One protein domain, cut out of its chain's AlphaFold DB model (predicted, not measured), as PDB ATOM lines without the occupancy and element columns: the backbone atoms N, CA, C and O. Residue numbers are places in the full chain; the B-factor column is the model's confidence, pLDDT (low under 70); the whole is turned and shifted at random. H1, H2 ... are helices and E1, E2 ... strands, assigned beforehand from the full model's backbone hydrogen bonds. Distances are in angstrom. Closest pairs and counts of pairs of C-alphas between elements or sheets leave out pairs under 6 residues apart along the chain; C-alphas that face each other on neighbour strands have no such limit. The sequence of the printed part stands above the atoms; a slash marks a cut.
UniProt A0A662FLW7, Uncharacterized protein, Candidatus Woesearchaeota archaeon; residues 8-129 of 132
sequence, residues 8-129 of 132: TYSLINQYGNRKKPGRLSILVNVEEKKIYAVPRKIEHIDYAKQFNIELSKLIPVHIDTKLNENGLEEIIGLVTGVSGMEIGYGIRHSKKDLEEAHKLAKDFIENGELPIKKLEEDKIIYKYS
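Overview. This is residues 8 to 129 of the 132 residues of an uncharacterized protein of Candidatus Woesearchaeota archaeon (UniProt A0A662FLW7). A twisted sheet of five strands curls round one long helix, H4, which packs in its hollow; short H2 covers part of the opposite face, with H3 packed on H2. H1 sits near E1 and E2 at the sheet's level, and the long hairpin of E3 and E4 ends in a turn near one extreme of the longest axis. The printed part has 122 residues, with four named helices and five named strands in the order H1 E1 E2 H2 E3 E4 H3 H4 E5. The sheet is mixed, in the order E2 E1 E3 E4 E5, and the class is mixed, helices and strands. The whole is compact, with a radius of gyration of the C-alphas of 13.7 A, and its outline is elongated, spanning 42 by 27 by 24 A.

Along the chain. H1 is residues 9 to 15, beginning at C-alpha 9 (9.617, -16.327, 22.290). E1, residues 23 to 29, is 19.4 A long, and E2 is residues 34 to 37. H2 is residues 44 to 48. E3, residues 58 to 67, is 29.1 A long. E4, residues 73 to 80, is 20.6 A long and bends by 53 degrees at residue 76. H3 is residues 84 to 88. H4, residues 95 to 110, is 22.5 A long and begins at C-alpha 95 (-13.501, -33.585, 12.295). E5, residues 116 to 124, is 18.1 A long, bends by 76 degrees at residue 120 and ends at C-alpha 124 (-9.373, -31.587, 20.118).

Arrangement. The edge strands are E2 and E5. E1 and E2 form a hairpin, antiparallel at 151 degrees, with N 27 and O 36 within hydrogen-bond range at 2.8 A. E1 and E3 are antiparallel at 153 degrees, with N 26 and O 61 at 2.9 A. E3 and E4 form a hairpin, antiparallel at 153 degrees, with N 64 and O 77 at 2.8 A. E4 and E5 are parallel at 13 degrees, with N 78 and O 121 at 2.8 A. E4, H3, H4 and E5 form a strand-helix-strand unit, two parallel neighbour strands with helices between, and its crossover is right-handed. E2, H2 and E3 form a split one, with E1 between its strands, also right-handed. H4 is on the sheet; the closest C-alphas of H4 and E1 are those of Ala 101 and Val 28, 5.8 A apart. H2 is on the opposite face, at a height over the sheet of 8.6 A, and only just over E1, where 3 of its 5 C-alphas fall. H2 and H3 touch, their closest C-alphas being those of Ile 45 and Met 85, 5.5 A apart. H3 only grazes the sheet, with residues 84 to 86. H1 stands at the sheet's level, with a height of 2.8 A. In H1, H2, H3 and H4 every O i to N i+4 pair is within hydrogen-bond range.

Size, cuts and confidence. The two C-alphas farthest apart are those of Asn 52 and Glu 69, at 43.0 A. The printed part has no cut, and no link is long. The mean pLDDT of the printed part is 91.2, and no printed residue is under 70.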
ATOM      1  N   THR A   8       7.926 -18.816  18.381       95.25
ATOM      2  CA  THR A   8       9.099 -18.131  18.954       95.25
ATOM      3  C   THR A   8       8.777 -17.459  20.285       95.25
ATOM      4  O   THR A   8       7.617 -17.130  20.566       95.25
ATOM      5  N   TYR A   9       9.802 -17.141  21.078       92.75
ATOM      6  CA  TYR A   9       9.617 -16.327  22.290       92.75
ATOM      7  C   TYR A   9       9.035 -14.944  21.960       92.75
ATOM      8  O   TYR A   9       8.200 -14.418  22.698       92.75
ATOM      9  N   SER A  10       9.406 -14.361  20.811       93.81
ATOM     10  CA  SER A  10       8.850 -13.080  20.349       93.81
ATOM     11  C   SER A  10       7.338 -13.151  20.128       93.81
ATOM     12  O   SER A  10       6.626 -12.196  20.443       93.81
ATOM     13  N   LEU A  11       6.839 -14.266  19.589       94.88
ATOM     14  CA  LEU A  11       5.410 -14.488  19.382       94.88
ATOM     15  C   LEU A  11       4.654 -14.502  20.710       94.88
ATOM     16  O   LEU A  11       3.627 -13.832  20.831       94.88
ATOM     17  N   ILE A  12       5.174 -15.192  21.726       93.31
ATOM     18  CA  ILE A  12       4.548 -15.184  23.051       93.31
ATOM     19  C   ILE A  12       4.599 -13.785  23.681       93.31
ATOM     20  O   ILE A  12       3.570 -13.254  24.123       93.31
ATOM     21  N   ASN A  13       5.758 -13.128  23.629       92.12
ATOM     22  CA  ASN A  13       5.940 -11.782  24.173       92.12
ATOM     23  C   ASN A  13       5.007 -10.749  23.537       92.12
ATOM     24  O   ASN A  13       4.592  -9.801  24.211       92.12
ATOM     25  N   GLN A  14       4.627 -10.940  22.274       94.31
ATOM     26  CA  GLN A  14       3.734 -10.038  21.555       94.31
ATOM     27  C   GLN A  14       2.247 -10.426  21.677       94.31
ATOM     28  O   GLN A  14       1.400  -9.548  21.856       94.31
ATOM     29  N   TYR A  15       1.912 -11.719  21.611       95.62
ATOM     30  CA  TYR A  15       0.532 -12.207  21.444       95.62
ATOM     31  C   TYR A  15       0.001 -13.068  22.601       95.62
ATOM     32  O   TYR A  15      -1.213 -13.237  22.710       95.62
ATOM     33  N   GLY A  16       0.871 -13.579  23.478       93.12
ATOM     34  CA  GLY A  16       0.505 -14.407  24.638       93.12
ATOM     35  C   GLY A  16      -0.291 -13.657  25.712       93.12
ATOM     36  O   GLY A  16      -0.619 -12.487  25.545       93.12
ATOM     37  N   ASN A  17      -0.587 -14.295  26.845       93.50
ATOM     38  CA  ASN A  17      -1.407 -13.721  27.928       93.50
ATOM     39  C   ASN A  17      -2.820 -13.276  27.490       93.50
ATOM     40  O   ASN A  17      -3.380 -12.306  28.012       93.50
ATOM     41  N   ARG A  18      -3.422 -13.964  26.514       89.56
ATOM     42  CA  ARG A  18      -4.773 -13.668  26.033       89.56
ATOM     43  C   ARG A  18      -5.829 -14.336  26.915       89.56
ATOM     44  O   ARG A  18      -5.903 -15.561  26.981       89.56
ATOM     45  N   LYS A  19      -6.715 -13.535  27.521       86.94
ATOM     46  CA  LYS A  19      -7.785 -13.927  28.475       86.94
ATOM     47  C   LYS A  19      -7.304 -14.567  29.781       86.94
ATOM     48  O   LYS A  19      -7.929 -14.341  30.810       86.94
ATOM     49  N   LYS A  20      -6.221 -15.341  29.750       90.38
ATOM     50  CA  LYS A  20      -5.530 -15.873  30.923       90.38
ATOM     51  C   LYS A  20      -4.007 -15.788  30.727       90.38
ATOM     52  O   LYS A  20      -3.558 -15.790  29.575       90.38
ATOM     53  N   PRO A  21      -3.220 -15.714  31.813       92.44
ATOM     54  CA  PRO A  21      -1.760 -15.767  31.738       92.44
ATOM     55  C   PRO A  21      -1.262 -17.010  30.985       92.44
ATOM     56  O   PRO A  21      -1.886 -18.069  31.076       92.44
ATOM     57  N   GLY A  22      -0.187 -16.862  30.208       92.62
ATOM     58  CA  GLY A  22       0.442 -17.942  29.435       92.62
ATOM     59  C   GLY A  22      -0.320 -18.393  28.185       92.62
ATOM     60  O   GLY A  22       0.169 -19.210  27.417       92.62
ATOM     61  N   ARG A  23      -1.523 -17.870  27.919       95.06
ATOM     62  CA  ARG A  23      -2.303 -18.297  26.749       95.06
ATOM     63  C   ARG A  23      -1.950 -17.506  25.497       95.06
ATOM     64  O   ARG A  23      -2.193 -16.299  25.434       95.06
ATOM     65  N   LEU A  24      -1.499 -18.202  24.464       95.75
ATOM     66  CA  LEU A  24      -1.501 -17.746  23.081       95.75
ATOM     67  C   LEU A  24      -2.753 -18.280  22.366       95.75
ATOM     68  O   LEU A  24      -3.183 -19.419  22.549       95.75
ATOM     69  N   SER A  25      -3.357 -17.435  21.538       96.38
ATOM     70  CA  SER A  25      -4.412 -17.833  20.606       96.38
ATOM     71  C   SER A  25      -3.908 -17.720  19.185       96.38
ATOM     72  O   SER A  25      -3.333 -16.692  18.823       96.38
ATOM     73  N   ILE A  26      -4.196 -18.730  18.377       96.88
ATOM     74  CA  ILE A  26      -3.906 -18.729  16.949       96.88
ATOM     75  C   ILE A  26      -5.157 -19.115  16.151       96.88
ATOM     76  O   ILE A  26      -6.053 -19.794  16.655       96.88
ATOM     77  N   LEU A  27      -5.204 -18.675  14.898       96.62
ATOM     78  CA  LEU A  27      -6.078 -19.227  13.869       96.62
ATOM     79  C   LEU A  27      -5.222 -20.045  12.910       96.62
ATOM     80  O   LEU A  27      -4.224 -19.542  12.391       96.62
ATOM     81  N   VAL A  28      -5.634 -21.280  12.663       97.19
ATOM     82  CA  VAL A  28      -5.018 -22.169  11.683       97.19
ATOM     83  C   VAL A  28      -5.889 -22.174  10.436       97.19
ATOM     84  O   VAL A  28      -7.053 -22.566  10.498       97.19
ATOM     85  N   ASN A  29      -5.340 -21.729   9.308       96.19
ATOM     86  CA  ASN A  29      -5.943 -21.960   8.002       96.19
ATOM     87  C   ASN A  29      -5.475 -23.321   7.493       96.19
ATOM     88  O   ASN A  29      -4.323 -23.457   7.081       96.19
ATOM     89  N   VAL A  30      -6.367 -24.307   7.522       94.31
ATOM     90  CA  VAL A  30      -6.060 -25.689   7.127       94.31
ATOM     91  C   VAL A  30      -5.784 -25.805   5.627       94.31
ATOM     92  O   VAL A  30      -4.893 -26.546   5.222       94.31
ATOM     93  N   GLU A  31      -6.505 -25.045   4.803       93.50
ATOM     94  CA  GLU A  31      -6.386 -25.099   3.343       93.50
ATOM     95  C   GLU A  31      -5.027 -24.575   2.871       93.50
ATOM     96  O   GLU A  31      -4.346 -25.205   2.065       93.50
ATOM     97  N   GLU A  32      -4.600 -23.441   3.425       94.94
ATOM     98  CA  GLU A  32      -3.319 -22.825   3.075       94.94
ATOM     99  C   GLU A  32      -2.155 -23.278   3.965       94.94
ATOM    100  O   GLU A  32      -1.019 -22.873   3.723       94.94
ATOM    101  N   LYS A  33      -2.426 -24.064   5.013       95.38
ATOM    102  CA  LYS A  33      -1.466 -24.457   6.060       95.38
ATOM    103  C   LYS A  33      -0.749 -23.271   6.710       95.38
ATOM    104  O   LYS A  33       0.445 -23.327   6.992       95.38
ATOM    105  N   LYS A  34      -1.477 -22.177   6.946       97.00
ATOM    106  CA  LYS A  34      -0.935 -20.949   7.550       97.00
ATOM    107  C   LYS A  34      -1.439 -20.759   8.970       97.00
ATOM    108  O   LYS A  34      -2.611 -20.994   9.255       97.00
ATOM    109  N   ILE A  35      -0.567 -20.251   9.836       97.50
ATOM    110  CA  ILE A  35      -0.882 -19.954  11.233       97.50
ATOM    111  C   ILE A  35      -0.819 -18.453  11.477       97.50
ATOM    112  O   ILE A  35       0.158 -17.779  11.145       97.50
ATOM    113  N   TYR A  36      -1.869 -17.930  12.104       96.94
ATOM    114  CA  TYR A  36      -2.014 -16.516  12.416       96.94
ATOM    115  C   TYR A  36      -2.164 -16.321  13.920       96.94
ATOM    116  O   TYR A  36      -3.149 -16.758  14.512       96.94
ATOM    117  N   ALA A  37      -1.223 -15.614  14.543       96.44
ATOM    118  CA  ALA A  37      -1.345 -15.233  15.945       96.44
ATOM    119  C   ALA A  37      -2.451 -14.184  16.131       96.44
ATOM    120  O   ALA A  37      -2.492 -13.168  15.430       96.44
ATOM    121  N   VAL A  38      -3.350 -14.435  17.079       95.19
ATOM    122  CA  VAL A  38      -4.502 -13.577  17.369       95.19
ATOM    123  C   VAL A  38      -4.081 -12.515  18.385       95.19
ATOM    124  O   VAL A  38      -3.612 -12.865  19.471       95.19
ATOM    125  N   PRO A  39      -4.259 -11.213  18.095       94.50
ATOM    126  CA  PRO A  39      -3.916 -10.151  19.035       94.50
ATOM    127  C   PRO A  39      -4.639 -10.276  20.384       94.50
ATOM    128  O   PRO A  39      -5.829 -10.587  20.449       94.50
ATOM    129  N   ARG A  40      -3.928  -9.950  21.472       92.56
ATOM    130  CA  ARG A  40      -4.376 -10.102  22.875       92.56
ATOM    131  C   ARG A  40      -5.775  -9.559  23.171       92.56
ATOM    132  O   ARG A  40      -6.497 -10.129  23.979       92.56
ATOM    133  N   LYS A  41      -6.130  -8.435  22.543       91.75
ATOM    134  CA  LYS A  41      -7.374  -7.689  22.793       91.75
ATOM    135  C   LYS A  41      -8.454  -7.924  21.729       91.75
ATOM    136  O   LYS A  41      -9.444  -7.206  21.724       91.75
ATOM    137  N   ILE A  42      -8.254  -8.882  20.822       91.81
ATOM    138  CA  ILE A  42      -9.185  -9.175  19.725       91.81
ATOM    139  C   ILE A  42      -9.759 -10.588  19.905       91.81
ATOM    140  O   ILE A  42      -9.066 -11.527  20.324       91.81
ATOM    141  N   GLU A  43     -11.055 -10.752  19.634       90.31
ATOM    142  CA  GLU A  43     -11.691 -12.067  19.590       90.31
ATOM    143  C   GLU A  43     -11.335 -12.832  18.317       90.31
ATOM    144  O   GLU A  43     -11.140 -12.235  17.264       90.31
ATOM    145  N   HIS A  44     -11.271 -14.168  18.397       90.50
ATOM    146  CA  HIS A  44     -10.954 -15.004  17.231       90.50
ATOM    147  C   HIS A  44     -11.841 -14.665  16.034       90.50
ATOM    148  O   HIS A  44     -11.329 -14.513  14.938       90.50
ATOM    149  N   ILE A  45     -13.144 -14.482  16.261       89.75
ATOM    150  CA  ILE A  45     -14.105 -14.138  15.213       89.75
ATOM    151  C   ILE A  45     -13.841 -12.767  14.582       89.75
ATOM    152  O   ILE A  45     -13.896 -12.635  13.364       89.75
ATOM    153  N   ASP A  46     -13.545 -11.749  15.390       91.50
ATOM    154  CA  ASP A  46     -13.315 -10.393  14.891       91.50
ATOM    155  C   ASP A  46     -11.998 -10.317  14.128       91.50
ATOM    156  O   ASP A  46     -11.884  -9.578  13.153       91.50
ATOM    157  N   TYR A  47     -11.016 -11.124  14.535       93.62
ATOM    158  CA  TYR A  47      -9.789 -11.308  13.780       93.62
ATOM    159  C   TYR A  47     -10.038 -12.107  12.496       93.62
ATOM    160  O   TYR A  47      -9.610 -11.680  11.432       93.62
ATOM    161  N   ALA A  48     -10.793 -13.209  12.564       91.50
ATOM    162  CA  ALA A  48     -11.132 -14.071  11.430       91.50
ATOM    163  C   ALA A  48     -11.906 -13.322  10.326       91.50
ATOM    164  O   ALA A  48     -11.668 -13.547   9.145       91.50
ATOM    165  N   LYS A  49     -12.768 -12.364  10.688       90.94
ATOM    166  CA  LYS A  49     -13.488 -11.497   9.733       90.94
ATOM    167  C   LYS A  49     -12.591 -10.535   8.949       90.94
ATOM    168  O   LYS A  49     -13.035  -9.986   7.949       90.94
ATOM    169  N   GLN A  50     -11.356 -10.298   9.397       92.12
ATOM    170  CA  GLN A  50     -10.397  -9.461   8.663       92.12
ATOM    171  C   GLN A  50      -9.754 -10.217   7.493       92.12
ATOM    172  O   GLN A  50      -9.107  -9.605   6.644       92.12
ATOM    173  N   PHE A  51      -9.923 -11.540   7.444       88.31
ATOM    174  CA  PHE A  51      -9.462 -12.368   6.346       88.31
ATOM    175  C   PHE A  51     -10.556 -12.459   5.281       88.31
ATOM    176  O   PHE A  51     -11.726 -12.660   5.595       88.31
ATOM    177  N   ASN A  52     -10.172 -12.388   4.006       87.00
ATOM    178  CA  ASN A  52     -11.069 -12.700   2.890       87.00
ATOM    179  C   ASN A  52     -11.134 -14.225   2.659       87.00
ATOM    180  O   ASN A  52     -10.849 -14.706   1.566       87.00
ATOM    181  N   ILE A  53     -11.394 -14.979   3.731       87.94
ATOM    182  CA  ILE A  53     -11.380 -16.447   3.788       87.94
ATOM    183  C   ILE A  53     -12.681 -16.906   4.450       87.94
ATOM    184  O   ILE A  53     -13.187 -16.254   5.366       87.94
ATOM    185  N   GLU A  54     -13.224 -18.039   4.007       89.00
ATOM    186  CA  GLU A  54     -14.386 -18.644   4.653       89.00
ATOM    187  C   GLU A  54     -14.065 -18.999   6.115       89.00
ATOM    188  O   GLU A  54     -13.112 -19.719   6.410       89.00
ATOM    189  N   LEU A  55     -14.875 -18.509   7.059       89.69
ATOM    190  CA  LEU A  55     -14.599 -18.650   8.496       89.69
ATOM    191  C   LEU A  55     -14.541 -20.114   8.968       89.69
ATOM    192  O   LEU A  55     -13.871 -20.408   9.952       89.69
ATOM    193  N   SER A  56     -15.204 -21.033   8.260       88.81
ATOM    194  CA  SER A  56     -15.149 -22.480   8.518       88.81
ATOM    195  C   SER A  56     -13.763 -23.089   8.251       88.81
ATOM    196  O   SER A  56     -13.465 -24.168   8.760       88.81
ATOM    197  N   LYS A  57     -12.898 -22.396   7.501       90.81
ATOM    198  CA  LYS A  57     -11.516 -22.809   7.202       90.81
ATOM    199  C   LYS A  57     -10.502 -22.304   8.222       90.81
ATOM    200  O   LYS A  57      -9.362 -22.762   8.225       90.81
ATOM    201  N   LEU A  58     -10.907 -21.366   9.080       94.25
ATOM    202  CA  LEU A  58     -10.070 -20.778  10.119       94.25
ATOM    203  C   LEU A  58     -10.392 -21.424  11.461       94.25
ATOM    204  O   LEU A  58     -11.401 -21.110  12.088       94.25
ATOM    205  N   ILE A  59      -9.515 -22.319  11.901       95.44
ATOM    206  CA  ILE A  59      -9.726 -23.108  13.109       95.44
ATOM    207  C   ILE A  59      -9.002 -22.463  14.290       95.44
ATOM    208  O   ILE A  59      -7.785 -22.261  14.232       95.44
ATOM    209  N   PRO A  60      -9.715 -22.146  15.381       95.50
ATOM    210  CA  PRO A  60      -9.109 -21.589  16.576       95.50
ATOM    211  C   PRO A  60      -8.336 -22.656  17.347       95.50
ATOM    212  O   PRO A  60      -8.844 -23.746  17.640       95.50
ATOM    213  N   VAL A  61      -7.117 -22.302  17.740       96.31
ATOM    214  CA  VAL A  61      -6.262 -23.132  18.585       96.31
ATOM    215  C   VAL A  61      -5.689 -22.288  19.718       96.31
ATOM    216  O   VAL A  61      -5.312 -21.124  19.550       96.31
ATOM    217  N   HIS A  62      -5.646 -22.882  20.903       96.19
ATOM    218  CA  HIS A  62      -5.031 -22.321  22.090       96.19
ATOM    219  C   HIS A  62      -3.755 -23.078  22.425       96.19
ATOM    220  O   HIS A  62      -3.782 -24.302  22.541       96.19
ATOM    221  N   ILE A  63      -2.678 -22.328  22.625       95.88
ATOM    222  CA  ILE A  63      -1.397 -22.827  23.118       95.88
ATOM    223  C   ILE A  63      -1.197 -22.194  24.489       95.88
ATOM    224  O   ILE A  63      -1.201 -20.969  24.607       95.88
ATOM    225  N   ASP A  64      -1.085 -23.014  25.523       95.69
ATOM    226  CA  ASP A  64      -0.882 -22.561  26.893       95.69
ATOM    227  C   ASP A  64       0.577 -22.817  27.302       95.69
ATOM    228  O   ASP A  64       1.103 -23.920  27.124       95.69
ATOM    229  N   THR A  65       1.220 -21.792  27.859       94.62
ATOM    230  CA  THR A  65       2.589 -21.821  28.381       94.62
ATOM    231  C   THR A  65       2.619 -21.519  29.880       94.62
ATOM    232  O   THR A  65       1.675 -20.948  30.438       94.62
ATOM    233  N   LYS A  66       3.707 -21.897  30.556       93.56
ATOM    234  CA  LYS A  66       4.028 -21.420  31.910       93.56
ATOM    235  C   LYS A  66       5.515 -21.143  32.052       93.56
ATOM    236  O   LYS A  66       6.317 -21.691  31.311       93.56
ATOM    237  N   LEU A  67       5.882 -20.335  33.041       91.19
ATOM    238  CA  LEU A  67       7.279 -20.198  33.445       91.19
ATOM    239  C   LEU A  67       7.689 -21.410  34.284       91.19
ATOM    240  O   LEU A  67       6.983 -21.785  35.224       91.19
ATOM    241  N   ASN A  68       8.823 -22.016  33.949       87.50
ATOM    242  CA  ASN A  68       9.435 -23.063  34.756       87.50
ATOM    243  C   ASN A  68      10.241 -22.478  35.932       87.50
ATOM    244  O   ASN A  68      10.329 -21.264  36.111       87.50
ATOM    245  N   GLU A  69      10.849 -23.354  36.735       87.06
ATOM    246  CA  GLU A  69      11.642 -22.986  37.923       87.06
ATOM    247  C   GLU A  69      12.841 -22.075  37.603       87.06
ATOM    248  O   GLU A  69      13.291 -21.323  38.462       87.06
ATOM    249  N   ASN A  70      13.314 -22.090  36.352       87.25
ATOM    250  CA  ASN A  70      14.405 -21.249  35.859       87.25
ATOM    251  C   ASN A  70      13.905 -19.962  35.173       87.25
ATOM    252  O   ASN A  70      14.705 -19.224  34.601       87.25
ATOM    253  N   GLY A  71      12.594 -19.697  35.183       83.69
ATOM    254  CA  GLY A  71      11.990 -18.524  34.548       83.69
ATOM    255  C   GLY A  71      11.911 -18.590  33.018       83.69
ATOM    256  O   GLY A  71      11.700 -17.558  32.387       83.69
ATOM    257  N   LEU A  72      12.073 -19.770  32.412       85.44
ATOM    258  CA  LEU A  72      11.881 -19.968  30.972       85.44
ATOM    259  C   LEU A  72      10.440 -20.388  30.689       85.44
ATOM    260  O   LEU A  72       9.874 -21.193  31.429       85.44
ATOM    261  N   GLU A  73       9.856 -19.870  29.610       90.31
ATOM    262  CA  GLU A  73       8.548 -20.335  29.162       90.31
ATOM    263  C   GLU A  73       8.622 -21.757  28.599       90.31
ATOM    264  O   GLU A  73       9.442 -22.053  27.736       90.31
ATOM    265  N   GLU A  74       7.732 -22.623  29.075       93.06
ATOM    266  CA  GLU A  74       7.524 -23.982  28.586       93.06
ATOM    267  C   GLU A  74       6.080 -24.163  28.123       93.06
ATOM    268  O   GLU A  74       5.144 -23.611  28.711       93.06
ATOM    269  N   ILE A  75       5.893 -24.950  27.068       94.50
ATOM    270  CA  ILE A  75       4.562 -25.268  26.547       94.50
ATOM    271  C   ILE A  75       3.966 -26.383  27.400       94.50
ATOM    272  O   ILE A  75       4.581 -27.435  27.590       94.50
ATOM    273  N   ILE A  76       2.754 -26.141  27.903       95.00
ATOM    274  CA  ILE A  76       2.038 -27.054  28.800       95.00
ATOM    275  C   ILE A  76       0.691 -27.509  28.247       95.00
ATOM    276  O   ILE A  76       0.125 -28.464  28.769       95.00
ATOM    277  N   GLY A  77       0.154 -26.854  27.216       94.88
ATOM    278  CA  GLY A  77      -1.161 -27.211  26.702       94.88
ATOM    279  C   GLY A  77      -1.393 -26.825  25.251       94.88
ATOM    280  O   GLY A  77      -0.958 -25.766  24.799       94.88
ATOM    281  N   LEU A  78      -2.139 -27.673  24.550       96.38
ATOM    282  CA  LEU A  78      -2.628 -27.455  23.198       96.38
ATOM    283  C   LEU A  78      -4.096 -27.878  23.102       96.38
ATOM    284  O   LEU A  78      -4.456 -29.029  23.358       96.38
ATOM    285  N   VAL A  79      -4.959 -26.939  22.714       95.50
ATOM    286  CA  VAL A  79      -6.405 -27.167  22.612       95.50
ATOM    287  C   VAL A  79      -6.946 -26.613  21.299       95.50
ATOM    288  O   VAL A  79      -6.907 -25.404  21.074       95.50
ATOM    289  N   THR A  80      -7.514 -27.483  20.464       95.44
ATOM    290  CA  THR A  80      -8.081 -27.128  19.148       95.44
ATOM    291  C   THR A  80      -9.609 -27.144  19.160       95.44
ATOM    292  O   THR A  80     -10.220 -27.985  19.825       95.44
ATOM    293  N   GLY A  81     -10.235 -26.236  18.402       86.56
ATOM    294  CA  GLY A  81     -11.694 -26.202  18.212       86.56
ATOM    295  C   GLY A  81     -12.448 -25.567  19.380       86.56
ATOM    296  O   GLY A  81     -13.548 -25.995  19.734       86.56
ATOM    297  N   VAL A  82     -11.822 -24.592  20.050       73.38
ATOM    298  CA  VAL A  82     -12.406 -23.902  21.206       73.38
ATOM    299  C   VAL A  82     -12.399 -22.404  20.982       73.38
ATOM    300  O   VAL A  82     -11.423 -21.718  21.291       73.38
ATOM    301  N   SER A  83     -13.515 -21.859  20.504       72.31
ATOM    302  CA  SER A  83     -13.710 -20.414  20.524       72.31
ATOM    303  C   SER A  83     -15.178 -19.985  20.558       72.31
ATOM    304  O   SER A  83     -16.114 -20.780  20.505       72.31
ATOM    305  N   GLY A  84     -15.379 -18.668  20.652       70.38
ATOM    306  CA  GLY A  84     -16.690 -18.062  20.450       70.38
ATOM    307  C   GLY A  84     -17.203 -18.180  19.009       70.38
ATOM    308  O   GLY A  84     -18.380 -17.916  18.797       70.38
ATOM    309  N   MET A  85     -16.374 -18.578  18.035       79.50
ATOM    310  CA  MET A  85     -16.781 -18.781  16.637       79.50
ATOM    311  C   MET A  85     -17.825 -19.898  16.532       79.50
ATOM    312  O   MET A  85     -18.876 -19.713  15.921       79.50
ATOM    313  N   GLU A  86     -17.592 -21.026  17.198       76.94
ATOM    314  CA  GLU A  86     -18.483 -22.183  17.140       76.94
ATOM    315  C   GLU A  86     -19.754 -21.984  17.977       76.94
ATOM    316  O   GLU A  86     -20.841 -22.427  17.595       76.94
ATOM    317  N   ILE A  87     -19.630 -21.302  19.120       74.44
ATOM    318  CA  ILE A  87     -20.739 -21.087  20.062       74.44
ATOM    319  C   ILE A  87     -21.607 -19.902  19.634       74.44
ATOM    320  O   ILE A  87     -22.823 -20.031  19.540       74.44
ATOM    321  N   GLY A  88     -20.985 -18.745  19.408       76.56
ATOM    322  CA  GLY A  88     -21.679 -17.477  19.189       76.56
ATOM    323  C   GLY A  88     -22.033 -17.203  17.730       76.56
ATOM    324  O   GLY A  88     -22.971 -16.456  17.478       76.56
ATOM    325  N   TYR A  89     -21.312 -17.807  16.779       81.81
ATOM    326  CA  TYR A  89     -21.474 -17.524  15.346       81.81
ATOM    327  C   TYR A  89     -21.895 -18.744  14.522       81.81
ATOM    328  O   TYR A  89     -21.999 -18.650  13.304       81.81
ATOM    329  N   GLY A  90     -22.153 -19.884  15.171       80.94
ATOM    330  CA  GLY A  90     -22.661 -21.084  14.502       80.94
ATOM    331  C   GLY A  90     -21.693 -21.702  13.492       80.94
ATOM    332  O   GLY A  90     -22.120 -22.514  12.676       80.94
ATOM    333  N   ILE A  91     -20.406 -21.346  13.545       86.31
ATOM    334  CA  ILE A  91     -19.386 -21.929  12.670       86.31
ATOM    335  C   ILE A  91     -19.171 -23.391  13.081       86.31
ATOM    336  O   ILE A  91     -19.179 -23.743  14.267       86.31
ATOM    337  N   ARG A  92     -19.049 -24.269  12.086       88.19
ATOM    338  CA  ARG A  92     -18.884 -25.708  12.277       88.19
ATOM    339  C   ARG A  92     -17.694 -26.169  11.447       88.19
ATOM    340  O   ARG A  92     -17.650 -25.909  10.249       88.19
ATOM    341  N   HIS A  93     -16.753 -26.843  12.094       90.38
ATOM    342  CA  HIS A  93     -15.573 -27.418  11.452       90.38
ATOM    343  C   HIS A  93     -15.764 -28.929  11.292       90.38
ATOM    344  O   HIS A  93     -16.410 -29.564  12.133       90.38
ATOM    345  N   SER A  94     -15.221 -29.505  10.220       92.44
ATOM    346  CA  SER A  94     -15.199 -30.961  10.063       92.44
ATOM    347  C   SER A  94     -14.250 -31.587  11.088       92.44
ATOM    348  O   SER A  94     -13.329 -30.926  11.583       92.44
ATOM    349  N   LYS A  95     -14.449 -32.868  11.420       93.06
ATOM    350  CA  LYS A  95     -13.501 -33.585  12.295       93.06
ATOM    351  C   LYS A  95     -12.106 -33.610  11.681       93.06
ATOM    352  O   LYS A  95     -11.135 -33.320  12.372       93.06
ATOM    353  N   LYS A  96     -12.038 -33.864  10.374       93.94
ATOM    354  CA  LYS A  96     -10.793 -33.901   9.611       93.94
ATOM    355  C   LYS A  96     -10.033 -32.576   9.671       93.94
ATOM    356  O   LYS A  96      -8.825 -32.580   9.887       93.94
ATOM    357  N   ASP A  97     -10.721 -31.445   9.511       94.88
ATOM    358  CA  ASP A  97     -10.058 -30.140   9.564       94.88
ATOM    359  C   ASP A  97      -9.569 -29.828  10.985       94.88
ATOM    360  O   ASP A  97      -8.487 -29.275  11.151       94.88
ATOM    361  N   LEU A  98     -10.322 -30.217  12.024       95.38
ATOM    362  CA  LEU A  98      -9.885 -30.069  13.417       95.38
ATOM    363  C   LEU A  98      -8.627 -30.899  13.716       95.38
ATOM    364  O   LEU A  98      -7.718 -30.400  14.382       95.38
ATOM    365  N   GLU A  99      -8.563 -32.134  13.221       96.44
ATOM    366  CA  GLU A  99      -7.390 -33.008  13.335       96.44
ATOM    367  C   GLU A  99      -6.177 -32.423  12.609       96.44
ATOM    368  O   GLU A  99      -5.096 -32.332  13.195       96.44
ATOM    369  N   GLU A 100      -6.357 -31.953  11.373       97.00
ATOM    370  CA  GLU A 100      -5.276 -31.338  10.597       97.00
ATOM    371  C   GLU A 100      -4.808 -30.021  11.232       97.00
ATOM    372  O   GLU A 100      -3.609 -29.798  11.369       97.00
ATOM    373  N   ALA A 101      -5.721 -29.170  11.708       97.25
ATOM    374  CA  ALA A 101      -5.358 -27.939  12.409       97.25
ATOM    375  C   ALA A 101      -4.571 -28.215  13.692       97.25
ATOM    376  O   ALA A 101      -3.623 -27.499  14.016       97.25
ATOM    377  N   HIS A 102      -4.963 -29.250  14.433       97.81
ATOM    378  CA  HIS A 102      -4.263 -29.661  15.640       97.81
ATOM    379  C   HIS A 102      -2.860 -30.189  15.329       97.81
ATOM    380  O   HIS A 102      -1.906 -29.803  16.003       97.81
ATOM    381  N   LYS A 103      -2.715 -30.993  14.271       97.56
ATOM    382  CA  LYS A 103      -1.412 -31.450  13.782       97.56
ATOM    383  C   LYS A 103      -0.522 -30.281  13.352       97.56
ATOM    384  O   LYS A 103       0.596 -30.179  13.836       97.56
ATOM    385  N   LEU A 104      -1.028 -29.361  12.530       97.94
ATOM    386  CA  LEU A 104      -0.281 -28.170  12.107       97.94
ATOM    387  C   LEU A 104       0.161 -27.316  13.304       97.94
ATOM    388  O   LEU A 104       1.263 -26.776  13.307       97.94
ATOM    389  N   ALA A 105      -0.676 -27.206  14.339       97.38
ATOM    390  CA  ALA A 105      -0.312 -26.496  15.561       97.38
ATOM    391  C   ALA A 105       0.771 -27.224  16.377       97.38
ATOM    392  O   ALA A 105       1.604 -26.555  16.987       97.38
ATOM    393  N   LYS A 106       0.795 -28.565  16.371       96.44
ATOM    394  CA  LYS A 106       1.906 -29.344  16.940       96.44
ATOM    395  C   LYS A 106       3.190 -29.123  16.165       96.44
ATOM    396  O   LYS A 106       4.176 -28.747  16.780       96.44
ATOM    397  N   ASP A 107       3.153 -29.234  14.840       96.50
ATOM    398  CA  ASP A 107       4.327 -29.001  13.992       96.50
ATOM    399  C   ASP A 107       4.890 -27.584  14.219       96.50
ATOM    400  O   ASP A 107       6.095 -27.383  14.333       96.50
ATOM    401  N   PHE A 108       4.016 -26.585  14.359       97.19
ATOM    402  CA  PHE A 108       4.391 -25.204  14.672       97.19
ATOM    403  C   PHE A 108       5.099 -25.044  16.024       97.19
ATOM    404  O   PHE A 108       5.991 -24.206  16.168       97.19
ATOM    405  N   ILE A 109       4.683 -25.830  17.016       95.75
ATOM    406  CA  ILE A 109       5.273 -25.875  18.354       95.75
ATOM    407  C   ILE A 109       6.603 -26.641  18.337       95.75
ATOM    408  O   ILE A 109       7.595 -26.137  18.855       95.75
ATOM    409  N   GLU A 110       6.632 -27.826  17.730       94.62
ATOM    410  CA  GLU A 110       7.789 -28.729  17.673       94.62
ATOM    411  C   GLU A 110       8.952 -28.142  16.873       94.62
ATOM    412  O   GLU A 110      10.109 -28.345  17.235       94.62
ATOM    413  N   ASN A 111       8.655 -27.354  15.837       94.12
ATOM    414  CA  ASN A 111       9.659 -26.606  15.080       94.12
ATOM    415  C   ASN A 111      10.024 -25.253  15.727       94.12
ATOM    416  O   ASN A 111      10.790 -24.481  15.149       94.12
ATOM    417  N   GLY A 112       9.436 -24.931  16.882       93.75
ATOM    418  CA  GLY A 112       9.619 -23.673  17.598       93.75
ATOM    419  C   GLY A 112      10.833 -23.627  18.529       93.75
ATOM    420  O   GLY A 112      11.623 -24.559  18.645       93.75
ATOM    421  N   GLU A 113      10.972 -22.497  19.219       93.25
ATOM    422  CA  GLU A 113      12.073 -22.208  20.151       93.25
ATOM    423  C   GLU A 113      11.769 -22.625  21.600       93.25
ATOM    424  O   GLU A 113      12.674 -22.690  22.438       93.25
ATOM    425  N   LEU A 114      10.489 -22.827  21.925       90.94
ATOM    426  CA  LEU A 114      10.054 -23.089  23.293       90.94
ATOM    427  C   LEU A 114      10.161 -24.584  23.617       90.94
ATOM    428  O   LEU A 114       9.690 -25.416  22.839       90.94
ATOM    429  N   PRO A 115      10.700 -24.952  24.792       87.69
ATOM    430  CA  PRO A 115      10.711 -26.335  25.233       87.69
ATOM    431  C   PRO A 115       9.285 -26.861  25.444       87.69
ATOM    432  O   PRO A 115       8.426 -26.201  26.038       87.69
ATOM    433  N   ILE A 116       9.062 -28.097  25.001       86.06
ATOM    434  CA  ILE A 116       7.818 -28.833  25.217       86.06
ATOM    435  C   ILE A 116       8.024 -29.753  26.417       86.06
ATOM    436  O   ILE A 116       8.847 -30.671  26.378       86.06
ATOM    437  N   LYS A 117       7.275 -29.523  27.494       80.50
ATOM    438  CA  LYS A 117       7.158 -30.501  28.580       80.50
ATOM    439  C   LYS A 117       6.021 -31.467  28.253       80.50
ATOM    440  O   LYS A 117       5.306 -31.296  27.272       80.50
ATOM    441  N   LYS A 118       5.816 -32.487  29.090       80.19
ATOM    442  CA  LYS A 118       4.597 -33.300  29.021       80.19
ATOM    443  C   LYS A 118       3.382 -32.367  29.039       80.19
ATOM    444  O   LYS A 118       3.143 -31.713  30.054       80.19
ATOM    445  N   LEU A 119       2.656 -32.319  27.922       86.00
ATOM    446  CA  LEU A 119       1.453 -31.510  27.789       86.00
ATOM    447  C   LEU A 119       0.436 -31.975  28.837       86.00
ATOM    448  O   LEU A 119       0.063 -33.149  28.884       86.00
ATOM    449  N   GLU A 120       0.030 -31.055  29.705       89.69
ATOM    450  CA  GLU A 120      -1.056 -31.249  30.666       89.69
ATOM    451  C   GLU A 120      -2.385 -31.400  29.911       89.69
ATOM    452  O   GLU A 120      -3.236 -32.202  30.295       89.69
ATOM    453  N   GLU A 121      -2.528 -30.681  28.792       88.06
ATOM    454  CA  GLU A 121      -3.635 -30.830  27.851       88.06
ATOM    455  C   GLU A 121      -3.132 -30.971  26.412       88.06
ATOM    456  O   GLU A 121      -2.396 -30.126  25.914       88.06
ATOM    457  N   ASP A 122      -3.594 -32.007  25.722       94.62
ATOM    458  CA  ASP A 122      -3.359 -32.222  24.296       94.62
ATOM    459  C   ASP A 122      -4.652 -32.767  23.686       94.62
ATOM    460  O   ASP A 122      -4.925 -33.969  23.744       94.62
ATOM    461  N   LYS A 123      -5.551 -31.864  23.271       94.69
ATOM    462  CA  LYS A 123      -6.936 -32.245  22.952       94.69
ATOM    463  C   LYS A 123      -7.559 -31.467  21.800       94.69
ATOM    464  O   LYS A 123      -7.318 -30.278  21.592       94.69
ATOM    465  N   ILE A 124      -8.483 -32.147  21.133       94.38
ATOM    466  CA  ILE A 124      -9.373 -31.587  20.118       94.38
ATOM    467  C   ILE A 124     -10.798 -31.603  20.671       94.38
ATOM    468  O   ILE A 124     -11.260 -32.624  21.186       94.38
ATOM    469  N   ILE A 125     -11.512 -30.480  20.578       91.81
ATOM    470  CA  ILE A 125     -12.911 -30.393  21.005       91.81
ATOM    471  C   ILE A 125     -13.843 -30.570  19.804       91.81
ATOM    472  O   ILE A 125     -14.076 -29.657  19.023       91.81
ATOM    473  N   TYR A 126     -14.468 -31.746  19.723       88.56
ATOM    474  CA  TYR A 126     -15.441 -32.097  18.677       88.56
ATOM    475  C   TYR A 126     -16.888 -31.696  18.996       88.56
ATOM    476  O   TYR A 126     -17.809 -32.033  18.257       88.56
ATOM    477  N   LYS A 127     -17.128 -30.980  20.102       83.75
ATOM    478  CA  LYS A 127     -18.483 -30.677  20.608       83.75
ATOM    479  C   LYS A 127     -19.401 -30.031  19.560       83.75
ATOM    480  O   LYS A 127     -20.612 -30.220  19.607       83.75
ATOM    481  N   TYR A 128     -18.817 -29.273  18.636       80.94
ATOM    482  CA  TYR A 128     -19.516 -28.549  17.579       80.94
ATOM    483  C   TYR A 128     -19.103 -29.008  16.172       80.94
ATOM    484  O   TYR A 128     -19.382 -28.310  15.204       80.94
ATOM    485  N   SER A 129     -18.411 -30.143  16.038       80.50
ATOM    486  CA  SER A 129     -17.934 -30.608  14.732       80.50
ATOM    487  C   SER A 129     -19.048 -31.242  13.903       80.50
ATOM    488  O   SER A 129     -19.943 -31.884  14.459       80.50
TER     489      SER A 129